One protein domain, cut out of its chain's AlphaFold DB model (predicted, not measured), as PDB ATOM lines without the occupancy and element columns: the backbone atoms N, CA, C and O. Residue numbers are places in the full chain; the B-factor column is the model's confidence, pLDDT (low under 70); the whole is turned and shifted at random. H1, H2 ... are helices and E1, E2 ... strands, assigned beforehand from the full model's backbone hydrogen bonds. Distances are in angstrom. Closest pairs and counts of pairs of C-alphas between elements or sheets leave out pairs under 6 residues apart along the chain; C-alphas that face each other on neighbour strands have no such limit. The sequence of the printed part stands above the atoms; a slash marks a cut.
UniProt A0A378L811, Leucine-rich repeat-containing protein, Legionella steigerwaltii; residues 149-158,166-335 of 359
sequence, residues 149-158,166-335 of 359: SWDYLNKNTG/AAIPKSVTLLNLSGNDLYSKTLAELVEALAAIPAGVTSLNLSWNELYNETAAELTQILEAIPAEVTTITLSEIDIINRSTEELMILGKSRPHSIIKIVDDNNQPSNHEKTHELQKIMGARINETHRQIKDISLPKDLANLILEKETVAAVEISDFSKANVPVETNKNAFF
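What this domain is: This is residues 149 to 158 and 166 to 335 of the 359 residues of the protein "Leucine-rich repeat-containing protein" of Legionella steigerwaltii (UniProt A0A378L811). The body is a chain wound in stacked right-handed turns, with the four parallel strands E1, E2, E3 and E4 side by side as one wall and the helices H1, H2 and H4 as a row standing off from it as the opposite wall. The long helix H5 closes the stack at its E4 end, packing on H4 at a steep tilt with its residues 277 to 285, and runs on out of the body as an arm that has H6 near its tip; residues 291 to 297, 299 to 305 and 307 to 313 stick out, and the chain then folds back to H7 and a tail without named elements. The printed part has 180 residues, with seven named helices and four named strands in the order E1 H1 E2 H2 E3 H3 H4 E4 H5 H6 H7; the sheet's order is E1 E2 E3 E4, all parallel. The class is mixed, helices and strands, with under half of the residues, 85 of 180, in named elements. The whole is compact, with a radius of gyration of the C-alphas of 17.9 A, and only just elongated, with spans of 57 by 38 by 36 A.

How they stand to each other: In the sheet, E1 (residues 174 to 176) is an edge strand, parallel to E2 (203 to 205) at 8 degrees, with N 175 and O 203 2.9 A apart, within hydrogen-bond range. E2 is parallel to E3 (232 to 236) at 13 degrees, with N 204 and O 232 at 2.9 A. E3 is parallel to the other edge strand, E4 (259 to 263), at 30 degrees, with N 261 and O 233 at 2.8 A. H1 (187 to 195), H2 (216 to 225), and H3 (238 to 241) with H4 (245 to 254) come between successive strands in three strand-helix-strand units, parallel neighbour strands joined through helices, each with a right-handed crossover. H1, H2 and H4 are not on the sheet. H1 and H2 touch, closest at the C-alphas of Ala 195 and Ala 225, 5.1 A, at a shallow tilt of 32 degrees, the same way. H2 and H4 touch at Ala 216 and Glu 247, C-alphas 5.6 A apart, at a shallow tilt of 12 degrees, the same way. H5 (273 to 294) touches H4 with residues 277 to 285 alone, closest at the C-alphas of Met 282 and Gly 252, 5.2 A, at a steep tilt of 46 degrees, the same way. H5 touches H3 with residues 274 to 275 alone, the C-alphas of Lys 274 and Ile 241 being 5.4 A apart. H5 only grazes the sheet, with residues 275 to 286. H3 only just grazes it, with residues 238 to 240 and 5 pairs of C-alphas within 10 A. H6 (300 to 306) touches no helix; H7 (317 to 323) is only just apart from H5, at 8.4 A. Every O i to N i+4 pair is within hydrogen-bond range in H1, H2, H4, H5 and H7, 2 of 3 are in H6, and H3 is too short for such a pair.

Where its parts are: E1 begins at C-alpha 174, (160.992, 228.170, 131.479), and measures 6.7 A; E2 measures 6.8 A, E3 13.5 A and E4 12.9 A. H1 measures 12.1 A, H2 14.3 A, H3 5.5 A and H4 14.5 A. H5, 31.6 A long, runs from C-alpha 273, (148.977, 212.658, 112.321), to C-alpha 294, (150.822, 243.433, 105.420). H6 measures 10.4 A and H7 9.9 A.

The domain as a whole: The C-alphas farthest apart, of Lys 155 and Lys 300, are 56.8 A apart. Residues 159 to 165 are not printed; C-alphas 158 and 166 are 12.1 A apart across this cut. No link between named elements is long. The mean pLDDT of the printed part is 79.5, and residues 286 to 287 and 289 to 335 are under 70.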
ATOM      1  N   SER A 149     158.095 219.181 137.904       97.25
ATOM      2  CA  SER A 149     157.309 218.061 137.390       97.25
ATOM      3  C   SER A 149     157.189 216.946 138.423       97.25
ATOM      4  O   SER A 149     158.098 216.751 139.227       97.25
ATOM      5  N   TRP A 150     156.103 216.175 138.361       95.69
ATOM      6  CA  TRP A 150     155.935 214.984 139.203       95.69
ATOM      7  C   TRP A 150     156.005 215.266 140.707       95.69
ATOM      8  O   TRP A 150     156.581 214.497 141.471       95.69
ATOM      9  N   ASP A 151     155.422 216.389 141.120       95.25
ATOM     10  CA  ASP A 151     155.389 216.847 142.511       95.25
ATOM     11  C   ASP A 151     153.973 216.807 143.113       95.25
ATOM     12  O   ASP A 151     153.767 217.273 144.234       95.25
ATOM     13  N   TYR A 152     153.000 216.250 142.377       93.62
ATOM     14  CA  TYR A 152     151.598 216.090 142.789       93.62
ATOM     15  C   TYR A 152     150.942 217.403 143.269       93.62
ATOM     16  O   TYR A 152     150.142 217.439 144.208       93.62
ATOM     17  N   LEU A 153     151.229 218.519 142.589       94.44
ATOM     18  CA  LEU A 153     150.685 219.849 142.921       94.44
ATOM     19  C   LEU A 153     149.145 219.959 142.766       94.44
ATOM     20  O   LEU A 153     148.539 221.011 143.008       94.44
ATOM     21  N   ASN A 154     148.464 218.876 142.386       92.44
ATOM     22  CA  ASN A 154     147.014 218.808 142.320       92.44
ATOM     23  C   ASN A 154     146.310 218.838 143.686       92.44
ATOM     24  O   ASN A 154     145.129 219.185 143.710       92.44
ATOM     25  N   LYS A 155     146.989 218.538 144.804       89.62
ATOM     26  CA  LYS A 155     146.357 218.488 146.142       89.62
ATOM     27  C   LYS A 155     145.923 219.844 146.702       89.62
ATOM     28  O   LYS A 155     145.038 219.891 147.553       89.62
ATOM     29  N   ASN A 156     146.519 220.941 146.240       90.62
ATOM     30  CA  ASN A 156     146.106 222.292 146.624       90.62
ATOM     31  C   ASN A 156     144.772 222.681 145.961       90.62
ATOM     32  O   ASN A 156     144.488 222.258 144.845       90.62
ATOM     33  N   THR A 157     143.972 223.544 146.582       94.00
ATOM     34  CA  THR A 157     142.849 224.209 145.885       94.00
ATOM     35  C   THR A 157     143.356 225.105 144.741       94.00
ATOM     36  O   THR A 157     144.556 225.377 144.641       94.00
ATOM     37  N   GLY A 158     142.461 225.589 143.870       95.31
ATOM     38  CA  GLY A 158     142.814 226.537 142.797       95.31
ATOM     39  C   GLY A 158     143.570 227.771 143.302       95.31
ATOM     40  O   GLY A 158     144.696 228.028 142.877       95.31
ATOM     41  N   ALA A 166     152.449 231.971 141.900       97.94
ATOM     42  CA  ALA A 166     152.794 233.389 141.991       97.94
ATOM     43  C   ALA A 166     154.076 233.665 142.802       97.94
ATOM     44  O   ALA A 166     154.667 234.740 142.671       97.94
ATOM     45  N   ALA A 167     154.506 232.719 143.643       98.06
ATOM     46  CA  ALA A 167     155.720 232.838 144.446       98.06
ATOM     47  C   ALA A 167     157.002 232.436 143.698       98.06
ATOM     48  O   ALA A 167     158.102 232.718 144.177       98.06
ATOM     49  N   ILE A 168     156.881 231.801 142.527       98.38
ATOM     50  CA  ILE A 168     158.029 231.437 141.691       98.38
ATOM     51  C   ILE A 168     158.780 232.719 141.269       98.38
ATOM     52  O   ILE A 168     158.145 233.701 140.860       98.38
ATOM     53  N   PRO A 169     160.129 232.751 141.337       97.06
ATOM     54  CA  PRO A 169     160.895 233.947 141.008       97.06
ATOM     55  C   PRO A 169     160.623 234.454 139.590       97.06
ATOM     56  O   PRO A 169     160.601 233.693 138.627       97.06
ATOM     57  N   LYS A 170     160.516 235.780 139.435       96.06
ATOM     58  CA  LYS A 170     160.283 236.434 138.131       96.06
ATOM     59  C   LYS A 170     161.404 236.213 137.106       96.06
ATOM     60  O   LYS A 170     161.218 236.543 135.940       96.06
ATOM     61  N   SER A 171     162.564 235.723 137.542       96.69
ATOM     62  CA  SER A 171     163.670 235.327 136.669       96.69
ATOM     63  C   SER A 171     163.360 234.067 135.860       96.69
ATOM     64  O   SER A 171     163.980 233.860 134.820       96.69
ATOM     65  N   VAL A 172     162.415 233.238 136.319       98.12
ATOM     66  CA  VAL A 172     162.031 231.998 135.645       98.12
ATOM     67  C   VAL A 172     161.307 232.326 134.342       98.12
ATOM     68  O   VAL A 172     160.264 232.974 134.335       98.12
ATOM     69  N   THR A 173     161.876 231.842 133.242       97.62
ATOM     70  CA  THR A 173     161.354 231.979 131.876       97.62
ATOM     71  C   THR A 173     160.865 230.647 131.309       97.62
ATOM     72  O   THR A 173     159.960 230.640 130.473       97.62
ATOM     73  N   LEU A 174     161.421 229.529 131.787       98.19
ATOM     74  CA  LEU A 174     160.992 228.170 131.479       98.19
ATOM     75  C   LEU A 174     160.481 227.513 132.762       98.19
ATOM     76  O   LEU A 174     161.242 227.346 133.716       98.19
ATOM     77  N   LEU A 175     159.208 227.125 132.775       98.50
ATOM     78  CA  LEU A 175     158.585 226.429 133.896       98.50
ATOM     79  C   LEU A 175     158.033 225.081 133.433       98.50
ATOM     80  O   LEU A 175     157.231 225.015 132.498       98.50
ATOM     81  N   ASN A 176     158.444 224.005 134.099       98.50
ATOM     82  CA  ASN A 176     157.895 222.678 133.862       98.50
ATOM     83  C   ASN A 176     156.982 222.239 135.013       98.50
ATOM     84  O   ASN A 176     157.454 222.075 136.135       98.50
ATOM     85  N   LEU A 177     155.699 222.031 134.702       98.19
ATOM     86  CA  LEU A 177     154.660 221.509 135.594       98.19
ATOM     87  C   LEU A 177     154.117 220.157 135.100       98.19
ATOM     88  O   LEU A 177     153.004 219.771 135.461       98.19
ATOM     89  N   SER A 178     154.855 219.435 134.252       97.56
ATOM     90  CA  SER A 178     154.383 218.160 133.714       97.56
ATOM     91  C   SER A 178     154.147 217.119 134.811       97.56
ATOM     92  O   SER A 178     154.891 217.101 135.788       97.56
ATOM     93  N   GLY A 179     153.184 216.212 134.651       95.62
ATOM     94  CA  GLY A 179     153.040 215.089 135.591       95.62
ATOM     95  C   GLY A 179     152.567 215.494 136.988       95.62
ATOM     96  O   GLY A 179     152.989 214.891 137.961       95.62
ATOM     97  N   ASN A 180     151.763 216.549 137.123       96.56
ATOM     98  CA  ASN A 180     151.259 217.023 138.417       96.56
ATOM     99  C   ASN A 180     149.790 216.663 138.661       96.56
ATOM    100  O   ASN A 180     149.171 217.255 139.543       96.56
ATOM    101  N   ASP A 181     149.230 215.732 137.883       95.56
ATOM    102  CA  ASP A 181     147.837 215.277 137.971       95.56
ATOM    103  C   ASP A 181     146.809 216.422 137.933       95.56
ATOM    104  O   ASP A 181     145.768 216.378 138.594       95.56
ATOM    105  N   LEU A 182     147.093 217.487 137.171       96.06
ATOM    106  CA  LEU A 182     146.253 218.690 137.176       96.06
ATOM    107  C   LEU A 182     144.826 218.455 136.645       96.06
ATOM    108  O   LEU A 182     143.951 219.252 136.982       96.06
ATOM    109  N   TYR A 183     144.560 217.360 135.914       93.19
ATOM    110  CA  TYR A 183     143.199 216.936 135.534       93.19
ATOM    111  C   TYR A 183     142.258 216.730 136.727       93.19
ATOM    112  O   TYR A 183     141.043 216.738 136.564       93.19
ATOM    113  N   SER A 184     142.790 216.483 137.930       94.94
ATOM    114  CA  SER A 184     141.945 216.231 139.098       94.94
ATOM    115  C   SER A 184     141.346 217.512 139.687       94.94
ATOM    116  O   SER A 184     140.587 217.437 140.654       94.94
ATOM    117  N   LYS A 185     141.731 218.689 139.179       95.75
ATOM    118  CA  LYS A 185     141.136 219.970 139.566       95.75
ATOM    119  C   LYS A 185     139.849 220.214 138.794       95.75
ATOM    120  O   LYS A 185     139.685 219.757 137.671       95.75
ATOM    121  N   THR A 186     138.950 221.008 139.369       97.00
ATOM    122  CA  THR A 186     137.842 221.546 138.574       97.00
ATOM    123  C   THR A 186     138.358 222.558 137.547       97.00
ATOM    124  O   THR A 186     139.379 223.214 137.771       97.00
ATOM    125  N   LEU A 187     137.609 222.763 136.455       97.44
ATOM    126  CA  LEU A 187     137.923 223.786 135.449       97.44
ATOM    127  C   LEU A 187     138.214 225.158 136.083       97.44
ATOM    128  O   LEU A 187     139.196 225.806 135.734       97.44
ATOM    129  N   ALA A 188     137.365 225.591 137.022       98.06
ATOM    130  CA  ALA A 188     137.496 226.891 137.677       98.06
ATOM    131  C   ALA A 188     138.799 227.003 138.483       98.06
ATOM    132  O   ALA A 188     139.482 228.022 138.405       98.06
ATOM    133  N   GLU A 189     139.168 225.949 139.212       98.19
ATOM    134  CA  GLU A 189     140.403 225.917 139.996       98.19
ATOM    135  C   GLU A 189     141.651 225.890 139.116       98.19
ATOM    136  O   GLU A 189     142.634 226.560 139.427       98.19
ATOM    137  N   LEU A 190     141.631 225.125 138.020       97.94
ATOM    138  CA  LEU A 190     142.774 225.046 137.113       97.94
ATOM    139  C   LEU A 190     142.978 226.361 136.348       97.94
ATOM    140  O   LEU A 190     144.111 226.819 136.210       97.94
ATOM    141  N   VAL A 191     141.888 227.001 135.911       98.25
ATOM    142  CA  VAL A 191     141.909 228.346 135.315       98.25
ATOM    143  C   VAL A 191     142.475 229.372 136.298       98.25
ATOM    144  O   VAL A 191     143.362 230.139 135.927       98.25
ATOM    145  N   GLU A 192     142.012 229.372 137.552       98.38
ATOM    146  CA  GLU A 192     142.519 230.276 138.592       98.38
ATOM    147  C   GLU A 192     144.018 230.064 138.849       98.38
ATOM    148  O   GLU A 192     144.784 231.029 138.882       98.38
ATOM    149  N   ALA A 193     144.453 228.808 138.968       98.38
ATOM    150  CA  ALA A 193     145.852 228.469 139.192       98.38
ATOM    151  C   ALA A 193     146.755 228.925 138.038       98.38
ATOM    152  O   ALA A 193     147.756 229.610 138.259       98.38
ATOM    153  N   LEU A 194     146.410 228.576 136.795       97.94
ATOM    154  CA  LEU A 194     147.250 228.879 135.633       97.94
ATOM    155  C   LEU A 194     147.273 230.369 135.275       97.94
ATOM    156  O   LEU A 194     148.262 230.833 134.709       97.94
ATOM    157  N   ALA A 195     146.250 231.137 135.659       98.06
ATOM    158  CA  ALA A 195     146.265 232.594 135.539       98.06
ATOM    159  C   ALA A 195     147.332 233.265 136.426       98.06
ATOM    160  O   ALA A 195     147.740 234.394 136.152       98.06
ATOM    161  N   ALA A 196     147.810 232.580 137.471       98.25
ATOM    162  CA  ALA A 196     148.819 233.088 138.398       98.25
ATOM    163  C   ALA A 196     150.267 232.730 138.017       98.25
ATOM    164  O   ALA A 196     151.193 233.033 138.774       98.25
ATOM    165  N   ILE A 197     150.483 232.106 136.853       98.25
ATOM    166  CA  ILE A 197     151.829 231.866 136.322       98.25
ATOM    167  C   ILE A 197     152.597 233.204 136.264       98.25
ATOM    168  O   ILE A 197     152.053 234.207 135.794       98.25
ATOM    169  N   PRO A 198     153.856 233.273 136.741       95.25
ATOM    170  CA  PRO A 198     154.593 234.531 136.757       95.25
ATOM    171  C   PRO A 198     154.786 235.110 135.354       95.25
ATOM    172  O   PRO A 198     155.158 234.396 134.428       95.25
ATOM    173  N   ALA A 199     154.670 236.434 135.220       89.12
ATOM    174  CA  ALA A 199     154.835 237.144 133.943       89.12
ATOM    175  C   ALA A 199     156.226 236.987 133.283       89.12
ATOM    176  O   ALA A 199     156.405 237.359 132.129       89.12
ATOM    177  N   GLY A 200     157.227 236.474 134.009       91.06
ATOM    178  CA  GLY A 200     158.534 236.138 133.433       91.06
ATOM    179  C   GLY A 200     158.511 234.871 132.571       91.06
ATOM    180  O   GLY A 200     159.366 234.712 131.699       91.06
ATOM    181  N   VAL A 201     157.533 233.983 132.782       97.44
ATOM    182  CA  VAL A 201     157.449 232.689 132.102       97.44
ATOM    183  C   VAL A 201     157.033 232.892 130.650       97.44
ATOM    184  O   VAL A 201     155.980 233.445 130.354       97.44
ATOM    185  N   THR A 202     157.860 232.390 129.735       96.00
ATOM    186  CA  THR A 202     157.610 232.414 128.286       96.00
ATOM    187  C   THR A 202     157.385 231.019 127.708       96.00
ATOM    188  O   THR A 202     156.752 230.885 126.658       96.00
ATOM    189  N   SER A 203     157.846 229.979 128.409       96.31
ATOM    190  CA  SER A 203     157.630 228.577 128.064       96.31
ATOM    191  C   SER A 203     157.092 227.809 129.267       96.31
ATOM    192  O   SER A 203     157.750 227.740 130.305       96.31
ATOM    193  N   LEU A 204     155.924 227.192 129.102       97.88
ATOM    194  CA  LEU A 204     155.249 226.394 130.120       97.88
ATOM    195  C   LEU A 204     155.043 224.962 129.622       97.88
ATOM    196  O   LEU A 204     154.464 224.749 128.557       97.88
ATOM    197  N   ASN A 205     155.479 223.970 130.390       98.12
ATOM    198  CA  ASN A 205     155.189 222.569 130.095       98.12
ATOM    199  C   ASN A 205     154.059 222.042 130.995       98.12
ATOM    200  O   ASN A 205     154.213 222.006 132.212       98.12
ATOM    201  N   LEU A 206     152.946 221.635 130.373       97.75
ATOM    202  CA  LEU A 206     151.761 221.038 131.002       97.75
ATOM    203  C   LEU A 206     151.528 219.585 130.569       97.75
ATOM    204  O   LEU A 206     150.509 219.001 130.925       97.75
ATOM    205  N   SER A 207     152.451 218.993 129.812       96.62
ATOM    206  CA  SER A 207     152.368 217.593 129.393       96.62
ATOM    207  C   SER A 207     152.185 216.648 130.594       96.62
ATOM    208  O   SER A 207     152.528 216.980 131.724       96.62
ATOM    209  N   TRP A 208     151.625 215.464 130.376       95.75
ATOM    210  CA  TRP A 208     151.423 214.428 131.397       95.75
ATOM    211  C   TRP A 208     150.533 214.878 132.562       95.75
ATOM    212  O   TRP A 208     150.638 214.358 133.660       95.75
ATOM    213  N   ASN A 209     149.651 215.849 132.337       96.50
ATOM    214  CA  ASN A 209     148.626 216.235 133.308       96.50
ATOM    215  C   ASN A 209     147.249 215.657 132.977       96.50
ATOM    216  O   ASN A 209     146.268 216.092 133.563       96.50
ATOM    217  N   GLU A 210     147.190 214.707 132.038       94.88
ATOM    218  CA  GLU A 210     145.970 214.013 131.610       94.88
ATOM    219  C   GLU A 210     144.841 214.953 131.149       94.88
ATOM    220  O   GLU A 210     143.656 214.719 131.391       94.88
ATOM    221  N   LEU A 211     145.204 216.023 130.437       95.56
ATOM    222  CA  LEU A 211     144.259 217.031 129.946       95.56
ATOM    223  C   LEU A 211     143.382 216.517 128.786       95.56
ATOM    224  O   LEU A 211     142.495 217.224 128.306       95.56
ATOM    225  N   TYR A 212     143.589 215.276 128.338       92.69
ATOM    226  CA  TYR A 212     142.650 214.539 127.490       92.69
ATOM    227  C   TYR A 212     141.288 214.293 128.163       92.69
ATOM    228  O   TYR A 212     140.313 214.058 127.449       92.69
ATOM    229  N   ASN A 213     141.208 214.354 129.500       91.31
ATOM    230  CA  ASN A 213     139.946 214.253 130.242       91.31
ATOM    231  C   ASN A 213     139.060 215.503 130.087       91.31
ATOM    232  O   ASN A 213     137.855 215.428 130.314       91.31
ATOM    233  N   GLU A 214     139.635 216.626 129.649       95.00
ATOM    234  CA  GLU A 214     138.920 217.877 129.399       95.00
ATOM    235  C   GLU A 214     138.312 217.901 127.991       95.00
ATOM    236  O   GLU A 214     138.967 217.580 126.981       95.00
ATOM    237  N   THR A 215     137.077 218.396 127.875       93.88
ATOM    238  CA  THR A 215     136.493 218.696 126.562       93.88
ATOM    239  C   THR A 215     137.323 219.756 125.829       93.88
ATOM    240  O   THR A 215     138.098 220.507 126.420       93.88
ATOM    241  N   ALA A 216     137.181 219.864 124.505       92.19
ATOM    242  CA  ALA A 216     137.937 220.869 123.745       92.19
ATOM    243  C   ALA A 216     137.625 222.313 124.173       92.19
ATOM    244  O   ALA A 216     138.497 223.180 124.103       92.19
ATOM    245  N   ALA A 217     136.397 222.567 124.635       93.56
ATOM    246  CA  ALA A 217     135.983 223.865 125.156       93.56
ATOM    247  C   ALA A 217     136.603 224.162 126.531       93.56
ATOM    248  O   ALA A 217     136.991 225.299 126.792       93.56
ATOM    249  N   GLU A 218     136.726 223.158 127.399       96.31
ATOM    250  CA  GLU A 218     137.393 223.282 128.701       96.31
ATOM    251  C   GLU A 218     138.897 223.485 128.532       96.31
ATOM    252  O   GLU A 218     139.438 224.465 129.038       96.31
ATOM    253  N   LEU A 219     139.558 222.658 127.713       95.81
ATOM    254  CA  LEU A 219     140.980 222.833 127.411       95.81
ATOM    255  C   LEU A 219     141.260 224.200 126.769       95.81
ATOM    256  O   LEU A 219     142.275 224.823 127.062       95.81
ATOM    257  N   THR A 220     140.353 224.714 125.938       94.88
ATOM    258  CA  THR A 220     140.459 226.076 125.393       94.88
ATOM    259  C   THR A 220     140.446 227.133 126.496       94.88
ATOM    260  O   THR A 220     141.333 227.981 126.512       94.88
ATOM    261  N   GLN A 221     139.513 227.050 127.448       97.00
ATOM    262  CA  GLN A 221     139.444 227.977 128.585       97.00
ATOM    263  C   GLN A 221     140.686 227.888 129.484       97.00
ATOM    264  O   GLN A 221     141.233 228.916 129.880       97.00
ATOM    265  N   ILE A 222     141.167 226.671 129.757       97.31
ATOM    266  CA  ILE A 222     142.412 226.419 130.499       97.31
ATOM    267  C   ILE A 222     143.588 227.103 129.798       97.31
ATOM    268  O   ILE A 222     144.360 227.825 130.428       97.31
ATOM    269  N   LEU A 223     143.716 226.906 128.483       95.62
ATOM    270  CA  LEU A 223     144.784 227.516 127.704       95.62
ATOM    271  C   LEU A 223     144.656 229.039 127.689       95.62
ATOM    272  O   LEU A 223     145.658 229.711 127.881       95.62
ATOM    273  N   GLU A 224     143.469 229.605 127.487       95.12
ATOM    274  CA  GLU A 224     143.231 231.058 127.465       95.12
ATOM    275  C   GLU A 224     143.555 231.748 128.799       95.12
ATOM    276  O   GLU A 224     143.999 232.895 128.784       95.12
ATOM    277  N   ALA A 225     143.417 231.047 129.927       96.31
ATOM    278  CA  ALA A 225     143.751 231.568 131.254       96.31
ATOM    279  C   ALA A 225     145.253 231.823 131.462       96.31
ATOM    280  O   ALA A 225     145.628 232.675 132.264       96.31
ATOM    281  N   ILE A 226     146.121 231.102 130.745       96.88
ATOM    282  CA  ILE A 226     147.577 231.241 130.868       96.88
ATOM    283  C   ILE A 226     148.003 232.665 130.436       96.88
ATOM    284  O   ILE A 226     147.565 233.131 129.378       96.88
ATOM    285  N   PRO A 227     148.896 233.359 131.167       95.88
ATOM    286  CA  PRO A 227     149.374 234.694 130.802       95.88
ATOM    287  C   PRO A 227     149.867 234.797 129.353       95.88
ATOM    288  O   PRO A 227     150.417 233.845 128.791       95.88
ATOM    289  N   ALA A 228     149.651 235.950 128.716       92.00
ATOM    290  CA  ALA A 228     149.954 236.163 127.297       92.00
ATOM    291  C   ALA A 228     151.460 236.100 126.989       92.00
ATOM    292  O   ALA A 228     151.850 235.791 125.863       92.00
ATOM    293  N   GLU A 229     152.295 236.351 127.997       94.25
ATOM    294  CA  GLU A 229     153.751 236.241 127.956       94.25
ATOM    295  C   GLU A 229     154.216 234.802 127.683       94.25
ATOM    296  O   GLU A 229     155.286 234.598 127.101       94.25
ATOM    297  N   VAL A 230     153.391 233.798 128.015       95.19
ATOM    298  CA  VAL A 230     153.653 232.395 127.688       95.19
ATOM    299  C   VAL A 230     153.396 232.164 126.198       95.19
ATOM    300  O   VAL A 230     152.273 231.932 125.735       95.19
ATOM    301  N   THR A 231     154.478 232.212 125.427       91.75
ATOM    302  CA  THR A 231     154.478 232.029 123.969       91.75
ATOM    303  C   THR A 231     154.653 230.574 123.552       91.75
ATOM    304  O   THR A 231     154.336 230.232 122.417       91.75
ATOM    305  N   THR A 232     155.116 229.697 124.444       93.56
ATOM    306  CA  THR A 232     155.228 228.255 124.188       93.56
ATOM    307  C   THR A 232     154.529 227.466 125.285       93.56
ATOM    308  O   THR A 232     154.846 227.627 126.461       93.56
ATOM    309  N   ILE A 233     153.596 226.596 124.901       95.44
ATOM    310  CA  ILE A 233     152.920 225.663 125.807       95.44
ATOM    311  C   ILE A 233     153.170 224.249 125.302       95.44
ATOM    312  O   ILE A 233     152.939 223.979 124.126       95.44
ATOM    313  N   THR A 234     153.624 223.350 126.167       96.25
ATOM    314  CA  THR A 234     153.787 221.932 125.827       96.25
ATOM    315  C   THR A 234     152.639 221.106 126.404       96.25
ATOM    316  O   THR A 234     152.367 221.209 127.597       96.25
ATOM    317  N   LEU A 235     152.010 220.269 125.575       96.19
ATOM    318  CA  LEU A 235     150.985 219.283 125.946       96.19
ATOM    319  C   LEU A 235     151.431 217.868 125.551       96.19
ATOM    320  O   LEU A 235     152.341 217.710 124.730       96.19
ATOM    321  N   SER A 236     150.793 216.841 126.109       95.25
ATOM    322  CA  SER A 236     151.047 215.460 125.695       95.25
ATOM    323  C   SER A 236     150.338 215.121 124.390       95.25
ATOM    324  O   SER A 236     149.282 215.659 124.069       95.25
ATOM    325  N   GLU A 237     150.893 214.167 123.650       94.94
ATOM    326  CA  GLU A 237     150.283 213.586 122.456       94.94
ATOM    327  C   GLU A 237     148.868 213.084 122.762       94.94
ATOM    328  O   GLU A 237     147.920 213.432 122.054       94.94
ATOM    329  N   ILE A 238     148.698 212.372 123.878       93.81
ATOM    330  CA  ILE A 238     147.400 211.841 124.304       93.81
ATOM    331  C   ILE A 238     146.333 212.926 124.531       93.81
ATOM    332  O   ILE A 238     145.154 212.655 124.309       93.81
ATOM    333  N   ASP A 239     146.730 214.163 124.858       94.75
ATOM    334  CA  ASP A 239     145.810 215.300 125.010       94.75
ATOM    335  C   ASP A 239     145.181 215.719 123.671       94.75
ATOM    336  O   ASP A 239     144.199 216.462 123.656       94.75
ATOM    337  N   ILE A 240     145.733 215.251 122.543       95.19
ATOM    338  CA  ILE A 240     145.392 215.682 121.183       95.19
ATOM    339  C   ILE A 240     144.823 214.548 120.324       95.19
ATOM    340  O   ILE A 240     143.870 214.777 119.579       95.19
ATOM    341  N   ILE A 241     145.388 213.335 120.380       94.44
ATOM    342  CA  ILE A 241     145.155 212.296 119.351       94.44
ATOM    343  C   ILE A 241     143.706 211.824 119.208       94.44
ATOM    344  O   ILE A 241     143.317 211.393 118.125       94.44
ATOM    345  N   ASN A 242     142.901 211.939 120.263       92.94
ATOM    346  CA  ASN A 242     141.501 211.510 120.251       92.94
ATOM    347  C   ASN A 242     140.518 212.636 119.897       92.94
ATOM    348  O   ASN A 242     139.310 212.408 119.871       92.94
ATOM    349  N   ARG A 243     141.013 213.844 119.605       94.88
ATOM    350  CA  ARG A 243     140.173 214.995 119.259       94.88
ATOM    351  C   ARG A 243     139.790 214.988 117.780       94.88
ATOM    352  O   ARG A 243     140.585 214.668 116.887       94.88
ATOM    353  N   SER A 244     138.554 215.379 117.502       96.12
ATOM    354  CA  SER A 244     138.059 215.598 116.146       96.12
ATOM    355  C   SER A 244     138.756 216.791 115.482       96.12
ATOM    356  O   SER A 244     139.300 217.675 116.141       96.12
ATOM    357  N   THR A 245     138.722 216.850 114.150       94.56
ATOM    358  CA  THR A 245     139.271 217.988 113.390       94.56
ATOM    359  C   THR A 245     138.651 219.325 113.808       94.56
ATOM    360  O   THR A 245     139.361 220.322 113.894       94.56
ATOM    361  N   GLU A 246     137.353 219.354 114.128       94.69
ATOM    362  CA  GLU A 246     136.678 220.573 114.591       94.69
ATOM    363  C   GLU A 246     137.211 221.033 115.955       94.69
ATOM    364  O   GLU A 246     137.499 222.210 116.159       94.69
ATOM    365  N   GLU A 247     137.442 220.099 116.875       95.50
ATOM    366  CA  GLU A 247     138.041 220.400 118.177       95.50
ATOM    367  C   GLU A 247     139.484 220.899 118.047       95.50
ATOM    368  O   GLU A 247     139.867 221.860 118.713       95.50
ATOM    369  N   LEU A 248     140.280 220.310 117.146       94.00
ATOM    370  CA  LEU A 248     141.627 220.803 116.843       94.00
ATOM    371  C   LEU A 248     141.602 222.204 116.222       94.00
ATOM    372  O   LEU A 248     142.499 223.004 116.480       94.00
ATOM    373  N   MET A 249     140.577 222.531 115.432       90.94
ATOM    374  CA  MET A 249     140.384 223.877 114.884       90.94
ATOM    375  C   MET A 249     140.064 224.903 115.972       90.94
ATOM    376  O   MET A 249     140.548 226.032 115.887       90.94
ATOM    377  N   ILE A 250     139.278 224.527 116.984       90.62
ATOM    378  CA  ILE A 250     138.992 225.371 118.152       90.62
ATOM    379  C   ILE A 250     140.281 225.595 118.956       90.62
ATOM    380  O   ILE A 250     140.697 226.738 119.147       90.62
ATOM    381  N   LEU A 251     140.980 224.517 119.326       90.50
ATOM    382  CA  LEU A 251     142.236 224.585 120.085       90.50
ATOM    383  C   LEU A 251     143.328 225.357 119.340       90.50
ATOM    384  O   LEU A 251     144.018 226.195 119.909       90.50
ATOM    385  N   GLY A 252     143.459 225.131 118.035       86.62
ATOM    386  CA  GLY A 252     144.413 225.835 117.187       86.62
ATOM    387  C   GLY A 252     144.112 227.328 117.030       86.62
ATOM    388  O   GLY A 252     144.951 228.049 116.493       86.62
ATOM    389  N   LYS A 253     142.956 227.825 117.487       84.88
ATOM    390  CA  LYS A 253     142.580 229.247 117.458       84.88
ATOM    391  C   LYS A 253     142.594 229.923 118.832       84.88
ATOM    392  O   LYS A 253     142.711 231.143 118.848       84.88
ATOM    393  N   SER A 254     142.529 229.172 119.933       84.50
ATOM    394  CA  SER A 254     142.392 229.716 121.299       84.50
ATOM    395  C   SER A 254     143.517 230.674 121.697       84.50
ATOM    396  O   SER A 254     143.280 231.722 122.289       84.50
ATOM    397  N   ARG A 255     144.761 230.361 121.316       84.69
ATOM    398  CA  ARG A 255     145.935 231.191 121.622       84.69
ATOM    399  C   ARG A 255     146.676 231.628 120.363       84.69
ATOM    400  O   ARG A 255     147.645 230.970 119.972       84.69
ATOM    401  N   PRO A 256     146.273 232.740 119.718       77.88
ATOM    402  CA  PRO A 256     146.883 233.199 118.471       77.88
ATOM    403  C   PRO A 256     148.375 233.543 118.600       77.88
ATOM    404  O   PRO A 256     149.120 233.401 117.628       77.88
ATOM    405  N   HIS A 257     148.808 233.930 119.803       77.81
ATOM    406  CA  HIS A 257     150.169 234.378 120.112       77.81
ATOM    407  C   HIS A 257     151.056 233.305 120.757       77.81
ATOM    408  O   HIS A 257     152.220 233.576 121.038       77.81
ATOM    409  N   SER A 258     150.533 232.091 120.961       83.56
ATOM    410  CA  SER A 258     151.299 230.974 121.512       83.56
ATOM    411  C   SER A 258     151.431 229.837 120.500       83.56
ATOM    412  O   SER A 258     150.541 229.587 119.677       83.56
ATOM    413  N   ILE A 259     152.555 229.138 120.591       87.50
ATOM    414  CA  ILE A 259     152.829 227.866 119.937       87.50
ATOM    415  C   ILE A 259     152.484 226.758 120.929       87.50
ATOM    416  O   ILE A 259     152.978 226.758 122.057       87.50
ATOM    417  N   ILE A 260     151.666 225.800 120.495       90.06
ATOM    418  CA  ILE A 260     151.397 224.580 121.257       90.06
ATOM    419  C   ILE A 260     152.328 223.481 120.729       90.06
ATOM    420  O   ILE A 260     152.182 223.007 119.601       90.06
ATOM    421  N   LYS A 261     153.326 223.104 121.527       90.94
ATOM    422  CA  LYS A 261     154.199 221.955 121.280       90.94
ATOM    423  C   LYS A 261     153.528 220.699 121.816       90.94
ATOM    424  O   LYS A 261     152.956 220.722 122.897       90.94
ATOM    425  N   ILE A 262     153.634 219.604 121.076       93.38
ATOM    426  CA  ILE A 262     153.074 218.316 121.481       93.38
ATOM    427  C   ILE A 262     154.211 217.311 121.585       93.38
ATOM    428  O   ILE A 262     155.010 217.191 120.646       93.38
ATOM    429  N   VAL A 263     154.278 216.609 122.712       89.81
ATOM    430  CA  VAL A 263     155.310 215.605 122.984       89.81
ATOM    431  C   VAL A 263     154.720 214.219 123.195       89.81
ATOM    432  O   VAL A 263     153.621 214.088 123.722       89.81
ATOM    433  N   ASP A 264     155.448 213.192 122.777       88.81
ATOM    434  CA  ASP A 264     155.119 211.793 123.041       88.81
ATOM    435  C   ASP A 264     155.459 211.382 124.490       88.81
ATOM    436  O   ASP A 264     155.968 212.171 125.297       88.81
ATOM    437  N   ASP A 265     155.228 210.108 124.804       86.38
ATOM    438  CA  ASP A 265     155.531 209.501 126.107       86.38
ATOM    439  C   ASP A 265     157.042 209.422 126.420       86.38
ATOM    440  O   ASP A 265     157.446 209.004 127.503       86.38
ATOM    441  N   ASN A 266     157.915 209.823 125.496       83.12
ATOM    442  CA  ASN A 266     159.359 209.939 125.709       83.12
ATOM    443  C   ASN A 266     159.814 211.405 125.762       83.12
ATOM    444  O   ASN A 266     161.014 211.690 125.663       83.12
ATOM    445  N   ASN A 267     158.864 212.340 125.892       78.56
ATOM    446  CA  ASN A 267     159.095 213.781 125.844       78.56
ATOM    447  C   ASN A 267     159.792 214.235 124.539       78.56
ATOM    448  O   ASN A 267     160.503 215.243 124.510       78.56
ATOM    449  N   GLN A 268     159.623 213.473 123.454       86.31
ATOM    450  CA  GLN A 268     160.086 213.819 122.112       86.31
ATOM    451  C   GLN A 268     158.957 214.483 121.323       86.31
ATOM    452  O   GLN A 268     157.788 214.251 121.621       86.31
ATOM    453  N   PRO A 269     159.257 215.307 120.303       85.25
ATOM    454  CA  PRO A 269     158.223 215.854 119.433       85.25
ATOM    455  C   PRO A 269     157.347 214.741 118.844       85.25
ATOM    456  O   PRO A 269     157.853 213.824 118.196       85.25
ATOM    457  N   SER A 270     156.038 214.846 119.054       89.06
ATOM    458  CA  SER A 270     155.076 213.861 118.563       89.06
ATOM    459  C   SER A 270     155.077 213.796 117.030       89.06
ATOM    460  O   SER A 270     155.146 214.819 116.339       89.06
ATOM    461  N   ASN A 271     154.991 212.572 116.505       90.25
ATOM    462  CA  ASN A 271     154.916 212.271 115.072       90.25
ATOM    463  C   ASN A 271     153.505 211.847 114.626       90.25
ATOM    464  O   ASN A 271     153.304 211.450 113.474       90.25
ATOM    465  N   HIS A 272     152.527 211.908 115.532       94.38
ATOM    466  CA  HIS A 272     151.168 211.477 115.257       94.38
ATOM    467  C   HIS A 272     150.465 212.429 114.276       94.38
ATOM    468  O   HIS A 272     150.608 213.653 114.335       94.38
ATOM    469  N   GLU A 273     149.640 211.882 113.379       95.12
ATOM    470  CA  GLU A 273     148.977 212.658 112.321       95.12
ATOM    471  C   GLU A 273     148.118 213.803 112.881       95.12
ATOM    472  O   GLU A 273     148.199 214.931 112.397       95.12
ATOM    473  N   LYS A 274     147.355 213.542 113.952       94.19
ATOM    474  CA  LYS A 274     146.537 214.552 114.651       94.19
ATOM    475  C   LYS A 274     147.354 215.701 115.241       94.19
ATOM    476  O   LYS A 274     146.931 216.854 115.188       94.19
ATOM    477  N   THR A 275     148.551 215.411 115.740       90.81
ATOM    478  CA  THR A 275     149.485 216.438 116.204       90.81
ATOM    479  C   THR A 275     149.920 217.333 115.050       90.81
ATOM    480  O   THR A 275     149.884 218.561 115.156       90.81
ATOM    481  N   HIS A 276     150.291 216.733 113.918       90.12
ATOM    482  CA  HIS A 276     150.657 217.486 112.722       90.12
ATOM    483  C   HIS A 276     149.480 218.278 112.145       90.12
ATOM    484  O   HIS A 276     149.681 219.371 111.617       90.12
ATOM    485  N   GLU A 277     148.255 217.763 112.246       93.50
ATOM    486  CA  GLU A 277     147.031 218.479 111.885       93.50
ATOM    487  C   GLU A 277     146.877 219.759 112.719       93.50
ATOM    488  O   GLU A 277     146.779 220.846 112.147       93.50
ATOM    489  N   LEU A 278     146.975 219.668 114.050       91.38
ATOM    490  CA  LEU A 278     146.937 220.836 114.939       91.38
ATOM    491  C   LEU A 278     148.061 221.838 114.626       91.38
ATOM    492  O   LEU A 278     147.823 223.043 114.531       91.38
ATOM    493  N   GLN A 279     149.286 221.354 114.399       86.25
ATOM    494  CA  GLN A 279     150.425 222.195 114.013       86.25
ATOM    495  C   GLN A 279     150.181 222.931 112.690       86.25
ATOM    496  O   GLN A 279     150.480 224.121 112.584       86.25
ATOM    497  N   LYS A 280     149.592 222.263 111.689       87.81
ATOM    498  CA  LYS A 280     149.205 222.892 110.416       87.81
ATOM    499  C   LYS A 280     148.142 223.968 110.621       87.81
ATOM    500  O   LYS A 280     148.260 225.034 110.023       87.81
ATOM    501  N   ILE A 281     147.142 223.718 111.468       88.19
ATOM    502  CA  ILE A 281     146.093 224.693 111.810       88.19
ATOM    503  C   ILE A 281     146.719 225.950 112.430       88.19
ATOM    504  O   ILE A 281     146.446 227.066 111.977       88.19
ATOM    505  N   MET A 282     147.620 225.783 113.403       84.88
ATOM    506  CA  MET A 282     148.337 226.902 114.022       84.88
ATOM    507  C   MET A 282     149.236 227.645 113.024       84.88
ATOM    508  O   MET A 282     149.246 228.875 112.999       84.88
ATOM    509  N   GLY A 283     149.957 226.924 112.161       78.75
ATOM    510  CA  GLY A 283     150.799 227.525 111.123       78.75
ATOM    511  C   GLY A 283     149.992 228.329 110.096       78.75
ATOM    512  O   GLY A 283     150.367 229.447 109.743       78.75
ATOM    513  N   ALA A 284     148.846 227.804 109.652       78.31
ATOM    514  CA  ALA A 284     147.942 228.502 108.740       78.31
ATOM    515  C   ALA A 284     147.395 229.796 109.361       78.31
ATOM    516  O   ALA A 284     147.391 230.835 108.700       78.31
ATOM    517  N   ARG A 285     147.013 229.756 110.645       75.94
ATOM    518  CA  ARG A 285     146.607 230.937 111.422       75.94
ATOM    519  C   ARG A 285     147.708 231.997 111.446       75.94
ATOM    520  O   ARG A 285     147.436 233.148 111.129       75.94
ATOM    521  N   ILE A 286     148.943 231.614 111.778       69.12
ATOM    522  CA  ILE A 286     150.088 232.540 111.829       69.12
ATOM    523  C   ILE A 286     150.302 233.208 110.467       69.12
ATOM    524  O   ILE A 286     150.463 234.426 110.395       69.12
ATOM    525  N   ASN A 287     150.267 232.438 109.380       68.50
ATOM    526  CA  ASN A 287     150.429 232.970 108.026       68.50
ATOM    527  C   ASN A 287     149.304 233.939 107.636       68.50
ATOM    528  O   ASN A 287     149.561 234.947 106.978       68.50
ATOM    529  N   GLU A 288     148.072 233.661 108.061       71.25
ATOM    530  CA  GLU A 288     146.933 234.548 107.837       71.25
ATOM    531  C   GLU A 288     147.073 235.862 108.619       71.25
ATOM    532  O   GLU A 288     146.917 236.935 108.039       71.25
ATOM    533  N   THR A 289     147.482 235.811 109.889       64.81
ATOM    534  CA  THR A 289     147.780 237.016 110.680       64.81
ATOM    535  C   THR A 289     148.874 237.866 110.025       64.81
ATOM    536  O   THR A 289     148.726 239.081 109.909       64.81
ATOM    537  N   HIS A 290     149.945 237.245 109.518       62.47
ATOM    538  CA  HIS A 290     150.999 237.963 108.793       62.47
ATOM    539  C   HIS A 290     150.490 238.631 107.508       62.47
ATOM    540  O   HIS A 290     150.911 239.744 107.192       62.47
ATOM    541  N   ARG A 291     149.598 237.969 106.760       62.72
ATOM    542  CA  ARG A 291     148.980 238.543 105.556       62.72
ATOM    543  C   ARG A 291     148.150 239.776 105.910       62.72
ATOM    544  O   ARG A 291     148.357 240.830 105.320       62.72
ATOM    545  N   GLN A 292     147.295 239.663 106.921       65.69
ATOM    546  CA  GLN A 292     146.436 240.759 107.365       65.69
ATOM    547  C   GLN A 292     147.242 241.975 107.833       65.69
ATOM    548  O   GLN A 292     146.870 243.093 107.504       65.69
ATOM    549  N   ILE A 293     148.375 241.777 108.519       61.28
ATOM    550  CA  ILE A 293     149.271 242.876 108.921       61.28
ATOM    551  C   ILE A 293     149.884 243.584 107.704       61.28
ATOM    552  O   ILE A 293     149.970 244.810 107.698       61.28
ATOM    553  N   LYS A 294     150.286 242.842 106.661       58.16
ATOM    554  CA  LYS A 294     150.822 243.433 105.420       58.16
ATOM    555  C   LYS A 294     149.793 244.285 104.674       58.16
ATOM    556  O   LYS A 294     150.183 245.237 104.004       58.16
ATOM    557  N   ASP A 295     148.511 243.960 104.817       58.84
ATOM    558  CA  ASP A 295     147.408 244.669 104.165       58.84
ATOM    559  C   ASP A 295     146.910 245.892 104.970       58.84
ATOM    560  O   ASP A 295     146.061 246.649 104.489       58.84
ATOM    561  N   ILE A 296     147.453 246.150 106.170       60.34
ATOM    562  CA  ILE A 296     147.163 247.374 106.931       60.34
ATOM    563  C   ILE A 296     147.843 248.563 106.242       60.34
ATOM    564  O   ILE A 296     149.066 248.693 106.225       60.34
ATOM    565  N   SER A 297     147.038 249.485 105.709       52.88
ATOM    566  CA  SER A 297     147.536 250.759 105.182       52.88
ATOM    567  C   SER A 297     148.072 251.619 106.332       52.88
ATOM    568  O   SER A 297     147.306 252.190 107.109       52.88
ATOM    569  N   LEU A 298     149.397 251.682 106.474       53.62
ATOM    570  CA  LEU A 298     150.049 252.514 107.484       53.62
ATOM    571  C   LEU A 298     149.862 254.006 107.147       53.62
ATOM    572  O   LEU A 298     150.025 254.399 105.985       53.62
ATOM    573  N   PRO A 299     149.585 254.876 108.139       61.09
ATOM    574  CA  PRO A 299     149.717 256.318 107.964       61.09
ATOM    575  C   PRO A 299     151.115 256.643 107.420       61.09
ATOM    576  O   PRO A 299     152.103 256.070 107.884       61.09
ATOM    577  N   LYS A 300     151.207 257.553 106.442       57.16
ATOM    578  CA  LYS A 300     152.455 257.853 105.705       57.16
ATOM    579  C   LYS A 300     153.656 258.125 106.621       57.16
ATOM    580  O   LYS A 300     154.775 257.746 106.286       57.16
ATOM    581  N   ASP A 301     153.408 258.715 107.785       45.84
ATOM    582  CA  ASP A 301     154.438 259.072 108.762       45.84
ATOM    583  C   ASP A 301     155.034 257.849 109.488       45.84
ATOM    584  O   ASP A 301     156.212 257.862 109.834       45.84
ATOM    585  N   LEU A 302     154.269 256.759 109.656       51.84
ATOM    586  CA  LEU A 302     154.763 255.490 110.214       51.84
ATOM    587  C   LEU A 302     155.528 254.661 109.172       51.84
ATOM    588  O   LEU A 302     156.527 254.025 109.501       51.84
ATOM    589  N   ALA A 303     155.078 254.681 107.914       52.81
ATOM    590  CA  ALA A 303     155.714 253.939 106.825       52.81
ATOM    591  C   ALA A 303     157.162 254.403 106.581       52.81
ATOM    592  O   ALA A 303     158.051 253.577 106.379       52.81
ATOM    593  N   ASN A 304     157.412 255.714 106.682       45.69
ATOM    594  CA  ASN A 304     158.747 256.294 106.522       45.69
ATOM    595  C   ASN A 304     159.712 255.929 107.665       45.69
ATOM    596  O   ASN A 304     160.911 255.844 107.428       45.69
ATOM    597  N   LEU A 305     159.206 255.677 108.879       39.38
ATOM    598  CA  LEU A 305     160.026 255.290 110.037       39.38
ATOM    599  C   LEU A 305     160.434 253.802 110.002       39.38
ATOM    600  O   LEU A 305     161.479 253.428 110.528       39.38
ATOM    601  N   ILE A 306     159.600 252.952 109.393       46.50
ATOM    602  CA  ILE A 306     159.803 251.494 109.305       46.50
ATOM    603  C   ILE A 306     160.694 251.124 108.106       46.50
ATOM    604  O   ILE A 306     161.508 250.205 108.205       46.50
ATOM    605  N   LEU A 307     160.605 251.872 106.998       43.66
ATOM    606  CA  LEU A 307     161.414 251.657 105.787       43.66
ATOM    607  C   LEU A 307     162.929 251.841 105.996       43.66
ATOM    608  O   LEU A 307     163.705 251.332 105.192       43.66
ATOM    609  N   GLU A 308     163.361 252.511 107.068       41.19
ATOM    610  CA  GLU A 308     164.785 252.622 107.414       41.19
ATOM    611  C   GLU A 308     165.345 251.403 108.166       41.19
ATOM    612  O   GLU A 308     166.567 251.322 108.308       41.19
ATOM    613  N   LYS A 309     164.516 250.455 108.654       44.50
ATOM    614  CA  LYS A 309     165.012 249.420 109.583       44.50
ATOM    615  C   LYS A 309     164.970 247.951 109.179       44.50
ATOM    616  O   LYS A 309     165.908 247.281 109.595       44.50
ATOM    617  N   GLU A 310     164.031 247.399 108.406       41.31
ATOM    618  CA  GLU A 310     164.057 245.931 108.201       41.31
ATOM    619  C   GLU A 310     163.523 245.420 106.856       41.31
ATOM    620  O   GLU A 310     162.396 245.688 106.445       41.31
ATOM    621  N   THR A 311     164.324 244.563 106.215       37.41
ATOM    622  CA  THR A 311     163.867 243.511 105.301       37.41
ATOM    623  C   THR A 311     163.556 242.255 106.119       37.41
ATOM    624  O   THR A 311     164.484 241.583 106.567       37.41
ATOM    625  N   VAL A 312     162.278 241.913 106.307       42.69
ATOM    626  CA  VAL A 312     161.876 240.675 107.006       42.69
ATOM    627  C   VAL A 312     161.468 239.614 105.980       42.69
ATOM    628  O   VAL A 312     160.511 239.796 105.223       42.69
ATOM    629  N   ALA A 313     162.228 238.518 105.923       36.72
ATOM    630  CA  ALA A 313     161.972 237.376 105.048       36.72
ATOM    631  C   ALA A 313     160.782 236.527 105.543       36.72
ATOM    632  O   ALA A 313     160.429 236.553 106.720       36.72
ATOM    633  N   ALA A 314     160.148 235.781 104.632       32.59
ATOM    634  CA  ALA A 314     159.093 234.825 104.967       32.59
ATOM    635  C   ALA A 314     159.635 233.712 105.881       32.59
ATOM    636  O   ALA A 314     160.710 233.183 105.614       32.59
ATOM    637  N   VAL A 315     158.881 233.350 106.924       35.22
ATOM    638  CA  VAL A 315     159.196 232.202 107.788       35.22
ATOM    639  C   VAL A 315     158.835 230.932 107.020       35.22
ATOM    640  O   VAL A 315     157.662 230.691 106.724       35.22
ATOM    641  N   GLU A 316     159.833 230.141 106.638       31.64
ATOM    642  CA  GLU A 316     159.598 228.871 105.954       31.64
ATOM    643  C   GLU A 316     159.089 227.814 106.947       31.64
ATOM    644  O   GLU A 316     159.381 227.850 108.139       31.64
ATOM    645  N   ILE A 317     158.372 226.795 106.466       36.00
ATOM    646  CA  ILE A 317     157.977 225.629 107.287       36.00
ATOM    647  C   ILE A 317     159.221 224.946 107.904       36.00
ATOM    648  O   ILE A 317     159.154 224.357 108.985       36.00
ATOM    649  N   SER A 318     160.385 225.089 107.260       29.62
ATOM    650  CA  SER A 318     161.687 224.658 107.773       29.62
ATOM    651  C   SER A 318     162.111 225.414 109.049       29.62
ATOM    652  O   SER A 318     162.791 224.840 109.900       29.62
ATOM    653  N   ASP A 319     161.643 226.642 109.277       31.72
ATOM    654  CA  ASP A 319     161.895 227.403 110.507       31.72
ATOM    655  C   ASP A 319     161.011 226.938 111.677       31.72
ATOM    656  O   ASP A 319     161.452 226.967 112.825       31.72
ATOM    657  N   PHE A 320     159.826 226.372 111.408       31.28
ATOM    658  CA  PHE A 320     159.038 225.659 112.427       31.28
ATOM    659  C   PHE A 320     159.720 224.359 112.867       31.28
ATOM    660  O   PHE A 320     159.682 224.017 114.047       31.28
ATOM    661  N   SER A 321     160.418 223.665 111.961       30.06
ATOM    662  CA  SER A 321     161.251 222.514 112.341       30.06
ATOM    663  C   SER A 321     162.496 222.906 113.152       30.06
ATOM    664  O   SER A 321     162.960 222.109 113.959       30.06
ATOM    665  N   LYS A 322     162.985 224.151 113.019       30.44
ATOM    666  CA  LYS A 322     164.028 224.730 113.890       30.44
ATOM    667  C   LYS A 322     163.478 225.208 115.243       30.44
ATOM    668  O   LYS A 322     164.221 225.200 116.215       30.44
ATOM    669  N   ALA A 323     162.199 225.596 115.320       29.02
ATOM    670  CA  ALA A 323     161.485 225.900 116.571       29.02
ATOM    671  C   ALA A 323     161.047 224.630 117.335       29.02
ATOM    672  O   ALA A 323     160.929 224.649 118.567       29.02
ATOM    673  N   ASN A 324     160.911 223.509 116.617       29.55
ATOM    674  CA  ASN A 324     160.948 222.138 117.134       29.55
ATOM    675  C   ASN A 324     162.383 221.708 117.491       29.55
ATOM    676  O   ASN A 324     162.817 220.591 117.214       29.55
ATOM    677  N   VAL A 325     163.111 222.578 118.196       30.20
ATOM    678  CA  VAL A 325     164.034 222.071 119.212       30.20
ATOM    679  C   VAL A 325     163.175 221.172 120.110       30.20
ATOM    680  O   VAL A 325     162.034 221.579 120.404       30.20
ATOM    681  N   PRO A 326     163.655 219.985 120.534       28.91
ATOM    682  CA  PRO A 326     163.052 219.287 121.663       28.91
ATOM    683  C   PRO A 326     162.623 220.328 122.707       28.91
ATOM    684  O   PRO A 326     163.308 221.351 122.855       28.91
ATOM    685  N   VAL A 327     161.523 220.107 123.450       34.38
ATOM    686  CA  VAL A 327     161.461 220.707 124.804       34.38
ATOM    687  C   VAL A 327     162.865 220.542 125.343       34.38
ATOM    688  O   VAL A 327     163.399 219.454 125.126       34.38
ATOM    689  N   GLU A 328     163.505 221.584 125.879       34.34
ATOM    690  CA  GLU A 328     164.790 221.370 126.527       34.34
ATOM    691  C   GLU A 328     164.552 220.267 127.580       34.34
ATOM    692  O   GLU A 328     164.261 220.524 128.740       34.34
ATOM    693  N   THR A 329     164.747 218.999 127.193       33.62
ATOM    694  CA  THR A 329     165.757 218.192 127.805       33.62
ATOM    695  C   THR A 329     166.867 219.202 127.910       33.62
ATOM    696  O   THR A 329     167.452 219.642 126.914       33.62
ATOM    697  N   ASN A 330     167.052 219.712 129.129       31.59
ATOM    698  CA  ASN A 330     168.359 220.142 129.571       31.59
ATOM    699  C   ASN A 330     169.342 219.362 128.701       31.59
ATOM    700  O   ASN A 330     169.180 218.142 128.622       31.59
ATOM    701  N   LYS A 331     170.264 219.989 127.961       29.22
ATOM    702  CA  LYS A 331     171.161 219.283 127.008       29.22
ATOM    703  C   LYS A 331     172.014 218.155 127.656       29.22
ATOM    704  O   LYS A 331     172.942 217.629 127.052       29.22
ATOM    705  N   ASN A 332     171.679 217.796 128.888       32.91
ATOM    706  CA  ASN A 332     172.006 216.687 129.745       32.91
ATOM    707  C   ASN A 332     170.909 215.604 129.619       32.91
ATOM    708  O   ASN A 332     169.760 215.801 130.011       32.91
ATOM    709  N   ALA A 333     171.283 214.450 129.077       29.53
ATOM    710  CA  ALA A 333     170.451 213.301 128.709       29.53
ATOM    711  C   ALA A 333     169.687 212.582 129.859       29.53
ATOM    712  O   ALA A 333     169.563 211.363 129.835       29.53
ATOM    713  N   PHE A 334     169.183 213.293 130.872       32.12
ATOM    714  CA  PHE A 334     168.617 212.704 132.095       32.12
ATOM    715  C   PHE A 334     167.096 212.592 132.121       32.12
ATOM    716  O   PHE A 334     166.562 211.815 132.907       32.12
ATOM    717  N   PHE A 335     166.384 213.318 131.258       32.09
ATOM    718  CA  PHE A 335     164.922 213.266 131.206       32.09
ATOM    719  C   PHE A 335     164.442 212.241 130.181       32.09
ATOM    720  O   PHE A 335     163.838 212.576 129.168       32.09
TER     721      PHE A 335